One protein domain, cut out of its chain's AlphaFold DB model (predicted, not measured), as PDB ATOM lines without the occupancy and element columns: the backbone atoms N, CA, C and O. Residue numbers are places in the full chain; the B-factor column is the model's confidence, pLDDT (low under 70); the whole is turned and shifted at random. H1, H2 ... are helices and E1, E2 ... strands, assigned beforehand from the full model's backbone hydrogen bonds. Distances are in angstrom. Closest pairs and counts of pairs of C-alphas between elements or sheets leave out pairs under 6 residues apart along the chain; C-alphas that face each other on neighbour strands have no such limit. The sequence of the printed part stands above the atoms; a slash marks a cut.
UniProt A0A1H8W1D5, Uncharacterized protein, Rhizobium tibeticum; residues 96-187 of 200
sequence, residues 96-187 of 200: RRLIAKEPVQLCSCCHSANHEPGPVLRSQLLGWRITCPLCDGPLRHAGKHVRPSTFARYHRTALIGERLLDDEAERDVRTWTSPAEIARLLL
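This is residues 96 to 187 of the 200 residues of an uncharacterized protein of Rhizobium tibeticum (UniProt A0A1H8W1D5). A small antiparallel sheet, E1 and E2, sits among long loops with short H1 beside E1; long H2 stands to one side, with H3 packed on its residues 164 to 168. Residues 112 to 117 and 145 to 154 stick out. The 92 printed residues run E1, H1, E2, H2, H3, mostly helix, with 38 in named elements. The whole is compact, radius of gyration of the C-alphas 13.9 A, spanning 46 by 28 by 22 A.

E1, residues 105 to 107, begins at C-alpha (12.723, -13.094, -12.035). E2 is 139 to 141, H1 122 to 125. H2, 152 to 171, 27.9 A, has a kink of 33 degrees near 159. H3, 179 to 186, 10.6 A, ends at C-alpha (-4.401, -2.138, -13.330).

Between E1 and E2, N 106 and O 140 are within hydrogen-bond range, 2.8 A. H2 and H3 touch, closest C-alphas Leu 165 and Pro 179, 5.7 A, at a steep tilt of 48 degrees, opposite ways. O i to N i+4 pairs within range: every one in H3, 14 of 16 in H2; H1 is too short.

The printed part has no cut. Links E1 to H1 and H1 to E2 are long. pLDDT is under 70 at 112 to 117, 143 to 148 and 174.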
ATOM      1  N   ARG A  96      -3.857 -17.666 -12.196       89.19
ATOM      2  CA  ARG A  96      -3.131 -18.322 -13.305       89.19
ATOM      3  C   ARG A  96      -2.800 -17.388 -14.473       89.19
ATOM      4  O   ARG A  96      -1.805 -17.601 -15.164       89.19
ATOM      5  N   ARG A  97      -3.592 -16.333 -14.697       87.81
ATOM      6  CA  ARG A  97      -3.344 -15.336 -15.762       87.81
ATOM      7  C   ARG A  97      -2.149 -14.429 -15.462       87.81
ATOM      8  O   ARG A  97      -1.639 -13.793 -16.382       87.81
ATOM      9  N   LEU A  98      -1.709 -14.378 -14.206       90.44
ATOM     10  CA  LEU A  98      -0.550 -13.612 -13.745       90.44
ATOM     11  C   LEU A  98       0.744 -14.453 -13.717       90.44
ATOM     12  O   LEU A  98       1.798 -13.950 -13.326       90.44
ATOM     13  N   ILE A  99       0.686 -15.715 -14.159       93.12
ATOM     14  CA  ILE A  99       1.848 -16.603 -14.269       93.12
ATOM     15  C   ILE A  99       2.514 -16.399 -15.631       93.12
ATOM     16  O   ILE A  99       1.919 -16.633 -16.688       93.12
ATOM     17  N   ALA A 100       3.782 -16.005 -15.618       92.12
ATOM     18  CA  ALA A 100       4.584 -15.836 -16.819       92.12
ATOM     19  C   ALA A 100       4.837 -17.173 -17.533       92.12
ATOM     20  O   ALA A 100       4.812 -18.243 -16.922       92.12
ATOM     21  N   LYS A 101       5.078 -17.120 -18.850       90.62
ATOM     22  CA  LYS A 101       5.416 -18.307 -19.660       90.62
ATOM     23  C   LYS A 101       6.833 -18.818 -19.396       90.62
ATOM     24  O   LYS A 101       7.074 -20.009 -19.530       90.62
ATOM     25  N   GLU A 102       7.727 -17.912 -19.027       89.75
ATOM     26  CA  GLU A 102       9.144 -18.147 -18.772       89.75
ATOM     27  C   GLU A 102       9.522 -17.482 -17.442       89.75
ATOM     28  O   GLU A 102       8.809 -16.564 -17.013       89.75
ATOM     29  N   PRO A 103      10.617 -17.909 -16.790       89.62
ATOM     30  CA  PRO A 103      11.164 -17.226 -15.623       89.62
ATOM     31  C   PRO A 103      11.353 -15.726 -15.888       89.62
ATOM     32  O   PRO A 103      12.133 -15.318 -16.744       89.62
ATOM     33  N   VAL A 104      10.629 -14.882 -15.151       89.44
ATOM     34  CA  VAL A 104      10.716 -13.415 -15.266       89.44
ATOM     35  C   VAL A 104      11.585 -12.801 -14.184       89.44
ATOM     36  O   VAL A 104      11.911 -11.614 -14.265       89.44
ATOM     37  N   GLN A 105      11.958 -13.576 -13.171       87.75
ATOM     38  CA  GLN A 105      12.723 -13.094 -12.035       87.75
ATOM     39  C   GLN A 105      13.574 -14.178 -11.390       87.75
ATOM     40  O   GLN A 105      13.254 -15.355 -11.484       87.75
ATOM     41  N   LEU A 106      14.658 -13.766 -10.741       88.00
ATOM     42  CA  LEU A 106      15.669 -14.629 -10.138       88.00
ATOM     43  C   LEU A 106      16.064 -14.079  -8.764       88.00
ATOM     44  O   LEU A 106      16.112 -12.864  -8.556       88.00
ATOM     45  N   CYS A 107      16.388 -14.973  -7.834       86.69
ATOM     46  CA  CYS A 107      16.976 -14.610  -6.549       86.69
ATOM     47  C   CYS A 107      18.497 -14.724  -6.644       86.69
ATOM     48  O   CYS A 107      19.002 -15.820  -6.858       86.69
ATOM     49  N   SER A 108      19.241 -13.638  -6.429       82.62
ATOM     50  CA  SER A 108      20.712 -13.679  -6.470       82.62
ATOM     51  C   SER A 108      21.338 -14.542  -5.371       82.62
ATOM     52  O   SER A 108      22.476 -14.967  -5.518       82.62
ATOM     53  N   CYS A 109      20.619 -14.785  -4.270       83.19
ATOM     54  CA  CYS A 109      21.097 -15.633  -3.179       83.19
ATOM     55  C   CYS A 109      20.866 -17.123  -3.473       83.19
ATOM     56  O   CYS A 109      21.737 -17.940  -3.201       83.19
ATOM     57  N   CYS A 110      19.703 -17.477  -4.033       81.19
ATOM     58  CA  CYS A 110      19.312 -18.874  -4.265       81.19
ATOM     59  C   CYS A 110      19.693 -19.392  -5.659       81.19
ATOM     60  O   CYS A 110      19.746 -20.599  -5.872       81.19
ATOM     61  N   HIS A 111      19.942 -18.495  -6.611       73.00
ATOM     62  CA  HIS A 111      20.406 -18.814  -7.954       73.00
ATOM     63  C   HIS A 111      21.904 -18.493  -8.035       73.00
ATOM     64  O   HIS A 111      22.309 -17.420  -8.482       73.00
ATOM     65  N   SER A 112      22.739 -19.392  -7.510       60.41
ATOM     66  CA  SER A 112      24.196 -19.300  -7.642       60.41
ATOM     67  C   SER A 112      24.624 -19.774  -9.033       60.41
ATOM     68  O   SER A 112      24.296 -20.895  -9.413       60.41
ATOM     69  N   ALA A 113      25.412 -18.965  -9.746       54.03
ATOM     70  CA  ALA A 113      25.850 -19.168 -11.136       54.03
ATOM     71  C   ALA A 113      26.686 -20.440 -11.422       54.03
ATOM     72  O   ALA A 113      27.118 -20.645 -12.551       54.03
ATOM     73  N   ASN A 114      26.945 -21.288 -10.423       51.88
ATOM     74  CA  ASN A 114      27.885 -22.405 -10.539       51.88
ATOM     75  C   ASN A 114      27.276 -23.693 -11.123       51.88
ATOM     76  O   ASN A 114      28.024 -24.613 -11.435       51.88
ATOM     77  N   HIS A 115      25.953 -23.776 -11.292       51.22
ATOM     78  CA  HIS A 115      25.291 -24.937 -11.895       51.22
ATOM     79  C   HIS A 115      24.150 -24.478 -12.797       51.22
ATOM     80  O   HIS A 115      23.023 -24.326 -12.333       51.22
ATOM     81  N   GLU A 116      24.459 -24.252 -14.073       54.97
ATOM     82  CA  GLU A 116      23.469 -23.940 -15.099       54.97
ATOM     83  C   GLU A 116      23.182 -25.159 -15.993       54.97
ATOM     84  O   GLU A 116      24.131 -25.818 -16.425       54.97
ATOM     85  N   PRO A 117      21.899 -25.435 -16.302       64.38
ATOM     86  CA  PRO A 117      20.716 -24.740 -15.790       64.38
ATOM     87  C   PRO A 117      20.335 -25.246 -14.392       64.38
ATOM     88  O   PRO A 117      20.095 -26.438 -14.186       64.38
ATOM     89  N   GLY A 118      20.242 -24.336 -13.421       78.62
ATOM     90  CA  GLY A 118      19.634 -24.651 -12.131       78.62
ATOM     91  C   GLY A 118      18.148 -25.013 -12.293       78.62
ATOM     92  O   GLY A 118      17.535 -24.695 -13.314       78.62
ATOM     93  N   PRO A 119      17.524 -25.661 -11.296       88.31
ATOM     94  CA  PRO A 119      16.099 -25.962 -11.352       88.31
ATOM     95  C   PRO A 119      15.278 -24.676 -11.472       88.31
ATOM     96  O   PRO A 119      15.557 -23.674 -10.804       88.31
ATOM     97  N   VAL A 120      14.236 -24.729 -12.296       91.38
ATOM     98  CA  VAL A 120      13.287 -23.627 -12.445       91.38
ATOM     99  C   VAL A 120      12.322 -23.661 -11.270       91.38
ATOM    100  O   VAL A 120      11.627 -24.656 -11.050       91.38
ATOM    101  N   LEU A 121      12.275 -22.564 -10.517       92.19
ATOM    102  CA  LEU A 121      11.395 -22.436  -9.360       92.19
ATOM    103  C   LEU A 121      10.067 -21.789  -9.763       92.19
ATOM    104  O   LEU A 121      10.033 -20.882 -10.596       92.19
ATOM    105  N   ARG A 122       8.967 -22.198  -9.131       93.31
ATOM    106  CA  ARG A 122       7.626 -21.641  -9.333       93.31
ATOM    107  C   ARG A 122       7.618 -20.134  -9.139       93.31
ATOM    108  O   ARG A 122       7.095 -19.425 -10.000       93.31
ATOM    109  N   SER A 123       8.237 -19.638  -8.065       91.62
ATOM    110  CA  SER A 123       8.308 -18.202  -7.760       91.62
ATOM    111  C   SER A 123       8.934 -17.365  -8.875       91.62
ATOM    112  O   SER A 123       8.566 -16.202  -9.040       91.62
ATOM    113  N   GLN A 124       9.803 -17.944  -9.707       91.94
ATOM    114  CA  GLN A 124      10.398 -17.244 -10.850       91.94
ATOM    115  C   GLN A 124       9.367 -16.912 -11.941       91.94
ATOM    116  O   GLN A 124       9.604 -16.020 -12.757       91.94
ATOM    117  N   LEU A 125       8.224 -17.605 -11.966       93.69
ATOM    118  CA  LEU A 125       7.148 -17.405 -12.937       93.69
ATOM    119  C   LEU A 125       5.975 -16.587 -12.371       93.69
ATOM    120  O   LEU A 125       5.104 -16.174 -13.136       93.69
ATOM    121  N   LEU A 126       5.930 -16.335 -11.061       93.06
ATOM    122  CA  LEU A 126       4.829 -15.614 -10.418       93.06
ATOM    123  C   LEU A 126       5.017 -14.100 -10.539       93.06
ATOM    124  O   LEU A 126       5.777 -13.502  -9.783       93.06
ATOM    125  N   GLY A 127       4.294 -13.454 -11.456       88.81
ATOM    126  CA  GLY A 127       4.493 -12.033 -11.771       88.81
ATOM    127  C   GLY A 127       4.208 -11.046 -10.630       88.81
ATOM    128  O   GLY A 127       4.536  -9.869 -10.759       88.81
ATOM    129  N   TRP A 128       3.601 -11.506  -9.534       90.31
ATOM    130  CA  TRP A 128       3.308 -10.707  -8.343       90.31
ATOM    131  C   TRP A 128       4.329 -10.856  -7.214       90.31
ATOM    132  O   TRP A 128       4.317 -10.049  -6.284       90.31
ATOM    133  N   ARG A 129       5.197 -11.873  -7.269       91.31
ATOM    134  CA  ARG A 129       6.242 -12.071  -6.262       91.31
ATOM    135  C   ARG A 129       7.353 -11.054  -6.478       91.31
ATOM    136  O   ARG A 129       7.843 -10.923  -7.591       91.31
ATOM    137  N   ILE A 130       7.757 -10.360  -5.420       90.25
ATOM    138  CA  ILE A 130       8.933  -9.479  -5.385       90.25
ATOM    139  C   ILE A 130       9.960  -9.945  -4.343       90.25
ATOM    140  O   ILE A 130      11.105  -9.493  -4.379       90.25
ATOM    141  N   THR A 131       9.581 -10.872  -3.458       92.12
ATOM    142  CA  THR A 131      10.468 -11.553  -2.508       92.12
ATOM    143  C   THR A 131      10.612 -13.041  -2.818       92.12
ATOM    144  O   THR A 131       9.712 -13.689  -3.353       92.12
ATOM    145  N   CYS A 132      11.796 -13.582  -2.534       90.06
ATOM    146  CA  CYS A 132      12.109 -14.989  -2.732       90.06
ATOM    147  C   CYS A 132      11.516 -15.820  -1.589       90.06
ATOM    148  O   CYS A 132      11.873 -15.567  -0.442       90.06
ATOM    149  N   PRO A 133      10.718 -16.869  -1.862       88.88
ATOM    150  CA  PRO A 133      10.101 -17.677  -0.806       88.88
ATOM    151  C   PRO A 133      11.098 -18.546  -0.020       88.88
ATOM    152  O   PRO A 133      10.711 -19.181   0.955       88.88
ATOM    153  N   LEU A 134      12.360 -18.626  -0.457       89.19
ATOM    154  CA  LEU A 134      13.388 -19.452   0.180       89.19
ATOM    155  C   LEU A 134      14.273 -18.670   1.156       89.19
ATOM    156  O   LEU A 134      14.772 -19.248   2.115       89.19
ATOM    157  N   CYS A 135      14.524 -17.385   0.891       90.38
ATOM    158  CA  CYS A 135      15.470 -16.582   1.674       90.38
ATOM    159  C   CYS A 135      14.971 -15.167   1.997       90.38
ATOM    160  O   CYS A 135      15.765 -14.341   2.440       90.38
ATOM    161  N   ASP A 136      13.718 -14.851   1.657       90.69
ATOM    162  CA  ASP A 136      13.077 -13.533   1.796       90.69
ATOM    163  C   ASP A 136      13.801 -12.368   1.092       90.69
ATOM    164  O   ASP A 136      13.440 -11.198   1.224       90.69
ATOM    165  N   GLY A 137      14.821 -12.680   0.291       89.12
ATOM    166  CA  GLY A 137      15.603 -11.708  -0.462       89.12
ATOM    167  C   GLY A 137      14.826 -11.143  -1.655       89.12
ATOM    168  O   GLY A 137      13.907 -11.791  -2.161       89.12
ATOM    169  N   PRO A 138      15.195  -9.955  -2.159       87.94
ATOM    170  CA  PRO A 138      14.511  -9.344  -3.292       87.94
ATOM    171  C   PRO A 138      14.728 -10.147  -4.581       87.94
ATOM    172  O   PRO A 138      15.864 -10.462  -4.955       87.94
ATOM    173  N   LEU A 139      13.641 -10.414  -5.301       87.94
ATOM    174  CA  LEU A 139      13.684 -10.978  -6.644       87.94
ATOM    175  C   LEU A 139      14.068  -9.896  -7.658       87.94
ATOM    176  O   LEU A 139      13.604  -8.756  -7.614       87.94
ATOM    177  N   ARG A 140      14.950 -10.256  -8.588       84.69
ATOM    178  CA  ARG A 140      15.450  -9.372  -9.645       84.69
ATOM    179  C   ARG A 140      14.913  -9.832 -10.982       84.69
ATOM    180  O   ARG A 140      14.889 -11.025 -11.245       84.69
ATOM    181  N   HIS A 141      14.532  -8.901 -11.847       79.50
ATOM    182  CA  HIS A 141      14.066  -9.253 -13.185       79.50
ATOM    183  C   HIS A 141      15.156  -9.988 -13.977       79.50
ATOM    184  O   HIS A 141      16.301  -9.527 -14.028       79.50
ATOM    185  N   ALA A 142      14.790 -11.097 -14.618       72.69
ATOM    186  CA  ALA A 142      15.698 -11.850 -15.473       72.69
ATOM    187  C   ALA A 142      16.189 -10.954 -16.632       72.69
ATOM    188  O   ALA A 142      15.396 -10.310 -17.321       72.69
ATOM    189  N   GLY A 143      17.509 -10.860 -16.819       64.25
ATOM    190  CA  GLY A 143      18.113 -10.208 -17.989       64.25
ATOM    191  C   GLY A 143      18.222  -8.674 -17.982       64.25
ATOM    192  O   GLY A 143      18.423  -8.095 -19.049       64.25
ATOM    193  N   LYS A 144      18.111  -7.971 -16.840       57.94
ATOM    194  CA  LYS A 144      18.365  -6.511 -16.793       57.94
ATOM    195  C   LYS A 144      19.399  -6.099 -15.753       57.94
ATOM    196  O   LYS A 144      19.355  -6.531 -14.606       57.94
ATOM    197  N   HIS A 145      20.265  -5.164 -16.153       56.19
ATOM    198  CA  HIS A 145      21.091  -4.384 -15.234       56.19
ATOM    199  C   HIS A 145      20.216  -3.745 -14.153       56.19
ATOM    200  O   HIS A 145      19.134  -3.224 -14.444       56.19
ATOM    201  N   VAL A 146      20.711  -3.786 -12.915       57.50
ATOM    202  CA  VAL A 146      20.071  -3.227 -11.722       57.50
ATOM    203  C   VAL A 146      19.929  -1.719 -11.905       57.50
ATOM    204  O   VAL A 146      20.831  -0.949 -11.595       57.50
ATOM    205  N   ARG A 147      18.800  -1.280 -12.456       61.22
ATOM    206  CA  ARG A 147      18.401   0.122 -12.371       61.22
ATOM    207  C   ARG A 147      17.638   0.305 -11.064       61.22
ATOM    208  O   ARG A 147      16.767  -0.521 -10.780       61.22
ATOM    209  N   PRO A 148      17.923   1.364 -10.288       66.69
ATOM    210  CA  PRO A 148      17.090   1.726  -9.152       66.69
ATOM    211  C   PRO A 148      15.633   1.819  -9.607       66.69
ATOM    212  O   PRO A 148      15.324   2.492 -10.593       66.69
ATOM    213  N   SER A 149      14.742   1.096  -8.931       70.56
ATOM    214  CA  SER A 149      13.318   1.168  -9.243       70.56
ATOM    215  C   SER A 149      12.819   2.573  -8.922       70.56
ATOM    216  O   SER A 149      12.926   3.027  -7.784       70.56
ATOM    217  N   THR A 150      12.195   3.240  -9.895       72.38
ATOM    218  CA  THR A 150      11.487   4.514  -9.678       72.38
ATOM    219  C   THR A 150      10.354   4.384  -8.654       72.38
ATOM    220  O   THR A 150       9.849   5.383  -8.151       72.38
ATOM    221  N   PHE A 151       9.966   3.151  -8.319       77.81
ATOM    222  CA  PHE A 151       8.927   2.818  -7.353       77.81
ATOM    223  C   PHE A 151       9.479   2.341  -6.002       77.81
ATOM    224  O   PHE A 151       8.708   1.830  -5.196       77.81
ATOM    225  N   ALA A 152      10.778   2.518  -5.716       81.31
ATOM    226  CA  ALA A 152      11.391   2.067  -4.459       81.31
ATOM    227  C   ALA A 152      10.641   2.561  -3.203       81.31
ATOM    228  O   ALA A 152      10.465   1.805  -2.251       81.31
ATOM    229  N   ARG A 153      10.097   3.789  -3.231       87.50
ATOM    230  CA  ARG A 153       9.282   4.349  -2.134       87.50
ATOM    231  C   ARG A 153       8.007   3.554  -1.819       87.50
ATOM    232  O   ARG A 153       7.495   3.643  -0.711       87.50
ATOM    233  N   TYR A 154       7.502   2.776  -2.775       88.12
ATOM    234  CA  TYR A 154       6.305   1.950  -2.620       88.12
ATOM    235  C   TYR A 154       6.623   0.511  -2.204       88.12
ATOM    236  O   TYR A 154       5.713  -0.310  -2.163       88.12
ATOM    237  N   HIS A 155       7.880   0.184  -1.876       88.12
ATOM    238  CA  HIS A 155       8.289  -1.185  -1.550       88.12
ATOM    239  C   HIS A 155       7.426  -1.817  -0.448       88.12
ATOM    240  O   HIS A 155       6.941  -2.932  -0.606       88.12
ATOM    241  N   ARG A 156       7.146  -1.081   0.637       91.06
ATOM    242  CA  ARG A 156       6.290  -1.577   1.728       91.06
ATOM    243  C   ARG A 156       4.876  -1.913   1.249       91.06
ATOM    244  O   ARG A 156       4.336  -2.944   1.623       91.06
ATOM    245  N   THR A 157       4.293  -1.068   0.402       92.19
ATOM    246  CA  THR A 157       2.970  -1.300  -0.194       92.19
ATOM    247  C   THR A 157       2.999  -2.458  -1.190       92.19
ATOM    248  O   THR A 157       2.059  -3.244  -1.240       92.19
ATOM    249  N   ALA A 158       4.091  -2.614  -1.938       90.62
ATOM    250  CA  ALA A 158       4.275  -3.730  -2.854       90.62
ATOM    251  C   ALA A 158       4.340  -5.074  -2.109       90.62
ATOM    252  O   ALA A 158       3.740  -6.035  -2.572       90.62
ATOM    253  N   LEU A 159       4.954  -5.128  -0.918       93.50
ATOM    254  CA  LEU A 159       4.925  -6.320  -0.057       93.50
ATOM    255  C   LEU A 159       3.508  -6.674   0.420       93.50
ATOM    256  O   LEU A 159       3.182  -7.850   0.545       93.50
ATOM    257  N   ILE A 160       2.656  -5.675   0.680       93.25
ATOM    258  CA  ILE A 160       1.238  -5.913   1.000       93.25
ATOM    259  C   ILE A 160       0.524  -6.506  -0.220       93.25
ATOM    260  O   ILE A 160      -0.189  -7.496  -0.090       93.25
ATOM    261  N   GLY A 161       0.752  -5.936  -1.408       92.25
ATOM    262  CA  GLY A 161       0.197  -6.447  -2.663       92.25
ATOM    263  C   GLY A 161       0.648  -7.873  -2.987       92.25
ATOM    264  O   GLY A 161      -0.177  -8.689  -3.387       92.25
ATOM    265  N   GLU A 162       1.927  -8.192  -2.758       93.38
ATOM    266  CA  GLU A 162       2.450  -9.555  -2.893       93.38
ATOM    267  C   GLU A 162       1.676 -10.525  -1.999       93.38
ATOM    268  O   GLU A 162       1.196 -11.541  -2.495       93.38
ATOM    269  N   ARG A 163       1.521 -10.204  -0.705       92.94
ATOM    270  CA  ARG A 163       0.811 -11.064   0.254       92.94
ATOM    271  C   ARG A 163      -0.648 -11.277  -0.135       92.94
ATOM    272  O   ARG A 163      -1.098 -12.411  -0.128       92.94
ATOM    273  N   LEU A 164      -1.357 -10.221  -0.540       92.31
ATOM    274  CA  LEU A 164      -2.754 -10.327  -0.980       92.31
ATOM    275  C   LEU A 164      -2.917 -11.276  -2.175       92.31
ATOM    276  O   LEU A 164      -3.846 -12.079  -2.204       92.31
ATOM    277  N   LEU A 165      -2.020 -11.182  -3.159       92.19
ATOM    278  CA  LEU A 165      -2.048 -12.048  -4.338       92.19
ATOM    279  C   LEU A 165      -1.615 -13.478  -4.005       92.19
ATOM    280  O   LEU A 165      -2.183 -14.423  -4.543       92.19
ATOM    281  N   ASP A 166      -0.646 -13.648  -3.106       91.44
ATOM    282  CA  ASP A 166      -0.201 -14.965  -2.653       91.44
ATOM    283  C   ASP A 166      -1.258 -15.698  -1.819       91.44
ATOM    284  O   ASP A 166      -1.478 -16.889  -2.016       91.44
ATOM    285  N   ASP A 167      -1.946 -14.989  -0.925       90.50
ATOM    286  CA  ASP A 167      -3.015 -15.547  -0.096       90.50
ATOM    287  C   ASP A 167      -4.225 -15.971  -0.941       90.50
ATOM    288  O   ASP A 167      -4.791 -17.041  -0.703       90.50
ATOM    289  N   GLU A 168      -4.591 -15.198  -1.972       90.25
ATOM    290  CA  GLU A 168      -5.602 -15.631  -2.947       90.25
ATOM    291  C   GLU A 168      -5.117 -16.865  -3.730       90.25
ATOM    292  O   GLU A 168      -5.855 -17.839  -3.880       90.25
ATOM    293  N   ALA A 169      -3.877 -16.839  -4.232       89.69
ATOM    294  CA  ALA A 169      -3.373 -17.858  -5.148       89.69
ATOM    295  C   ALA A 169      -3.101 -19.215  -4.481       89.69
ATOM    296  O   ALA A 169      -3.382 -20.248  -5.090       89.69
ATOM    297  N   GLU A 170      -2.536 -19.225  -3.272       86.88
ATOM    298  CA  GLU A 170      -2.049 -20.444  -2.603       86.88
ATOM    299  C   GLU A 170      -2.962 -20.917  -1.462       86.88
ATOM    300  O   GLU A 170      -2.932 -22.095  -1.102       86.88
ATOM    301  N   ARG A 171      -3.765 -20.023  -0.868       82.44
ATOM    302  CA  ARG A 171      -4.564 -20.320   0.337       82.44
ATOM    303  C   ARG A 171      -6.078 -20.193   0.124       82.44
ATOM    304  O   ARG A 171      -6.822 -20.416   1.074       82.44
ATOM    305  N   ASP A 172      -6.521 -19.837  -1.087       76.50
ATOM    306  CA  ASP A 172      -7.923 -19.522  -1.432       76.50
ATOM    307  C   ASP A 172      -8.571 -18.551  -0.421       76.50
ATOM    308  O   ASP A 172      -9.757 -18.645  -0.092       76.50
ATOM    309  N   VAL A 173      -7.778 -17.615   0.123       79.88
ATOM    310  CA  VAL A 173      -8.279 -16.634   1.090       79.88
ATOM    311  C   VAL A 173      -9.167 -15.648   0.347       79.88
ATOM    312  O   VAL A 173      -8.707 -14.832  -0.452       79.88
ATOM    313  N   ARG A 174     -10.469 -15.722   0.623       66.00
ATOM    314  CA  ARG A 174     -11.467 -14.873  -0.024       66.00
ATOM    315  C   ARG A 174     -11.544 -13.511   0.651       66.00
ATOM    316  O   ARG A 174     -11.935 -13.395   1.808       66.00
ATOM    317  N   THR A 175     -11.232 -12.474  -0.110       73.88
ATOM    318  CA  THR A 175     -11.568 -11.081   0.208       73.88
ATOM    319  C   THR A 175     -12.892 -10.677  -0.454       73.88
ATOM    320  O   THR A 175     -13.480 -11.443  -1.215       73.88
ATOM    321  N   TRP A 176     -13.383  -9.458  -0.187       79.81
ATOM    322  CA  TRP A 176     -14.629  -8.931  -0.783       79.81
ATOM    323  C   TRP A 176     -14.583  -8.800  -2.321       79.81
ATOM    324  O   TRP A 176     -15.612  -8.644  -2.971       79.81
ATOM    325  N   THR A 177     -13.387  -8.862  -2.903       85.56
ATOM    326  CA  THR A 177     -13.083  -8.839  -4.340       85.56
ATOM    327  C   THR A 177     -11.784  -9.610  -4.580       85.56
ATOM    328  O   THR A 177     -11.029  -9.774  -3.627       85.56
ATOM    329  N   SER A 178     -11.498 -10.069  -5.801       88.38
ATOM    330  CA  SER A 178     -10.252 -10.786  -6.134       88.38
ATOM    331  C   SER A 178      -9.084  -9.806  -6.350       88.38
ATOM    332  O   SER A 178      -9.123  -9.029  -7.316       88.38
ATOM    333  N   PRO A 179      -8.021  -9.835  -5.515       90.62
ATOM    334  CA  PRO A 179      -6.763  -9.155  -5.799       90.62
ATOM    335  C   PRO A 179      -6.229  -9.417  -7.208       90.62
ATOM    336  O   PRO A 179      -5.762  -8.476  -7.853       90.62
ATOM    337  N   ALA A 180      -6.321 -10.653  -7.710       90.19
ATOM    338  CA  ALA A 180      -5.816 -10.996  -9.040       90.19
ATOM    339  C   ALA A 180      -6.595 -10.293 -10.164       90.19
ATOM    340  O   ALA A 180      -5.989  -9.794 -11.118       90.19
ATOM    341  N   GLU A 181      -7.924 -10.190 -10.049       89.75
ATOM    342  CA  GLU A 181      -8.733  -9.430 -11.009       89.75
ATOM    343  C   GLU A 181      -8.469  -7.924 -10.926       89.75
ATOM    344  O   GLU A 181      -8.317  -7.282 -11.968       89.75
ATOM    345  N   ILE A 182      -8.331  -7.354  -9.722       89.62
ATOM    346  CA  ILE A 182      -7.948  -5.941  -9.567       89.62
ATOM    347  C   ILE A 182      -6.589  -5.688 -10.212       89.62
ATOM    348  O   ILE A 182      -6.456  -4.782 -11.036       89.62
ATOM    349  N   ALA A 183      -5.584  -6.499  -9.874       89.19
ATOM    350  CA  ALA A 183      -4.247  -6.373 -10.430       89.19
ATOM    351  C   ALA A 183      -4.305  -6.407 -11.959       89.19
ATOM    352  O   ALA A 183      -3.751  -5.522 -12.608       89.19
ATOM    353  N   ARG A 184      -5.056  -7.353 -12.539       85.62
ATOM    354  CA  ARG A 184      -5.247  -7.470 -13.989       85.62
ATOM    355  C   ARG A 184      -5.826  -6.205 -14.623       85.62
ATOM    356  O   ARG A 184      -5.386  -5.841 -15.711       85.62
ATOM    357  N   LEU A 185      -6.793  -5.550 -13.981       86.81
ATOM    358  CA  LEU A 185      -7.376  -4.298 -14.479       86.81
ATOM    359  C   LEU A 185      -6.383  -3.128 -14.432       86.81
ATOM    360  O   LEU A 185      -6.452  -2.232 -15.270       86.81
ATOM    361  N   LEU A 186      -5.441  -3.157 -13.489       85.69
ATOM    362  CA  LEU A 186      -4.401  -2.138 -13.330       85.69
ATOM    363  C   LEU A 186      -3.167  -2.379 -14.214       85.69
ATOM    364  O   LEU A 186      -2.336  -1.480 -14.372       85.69
ATOM    365  N   LEU A 187      -3.015  -3.573 -14.798       80.38
ATOM    366  CA  LEU A 187      -1.895  -3.876 -15.687       80.38
ATOM    367  C   LEU A 187      -1.991  -3.047 -16.972       80.38
ATOM    368  O   LEU A 187      -2.787  -3.321 -17.871       80.38
TER     369      LEU A 187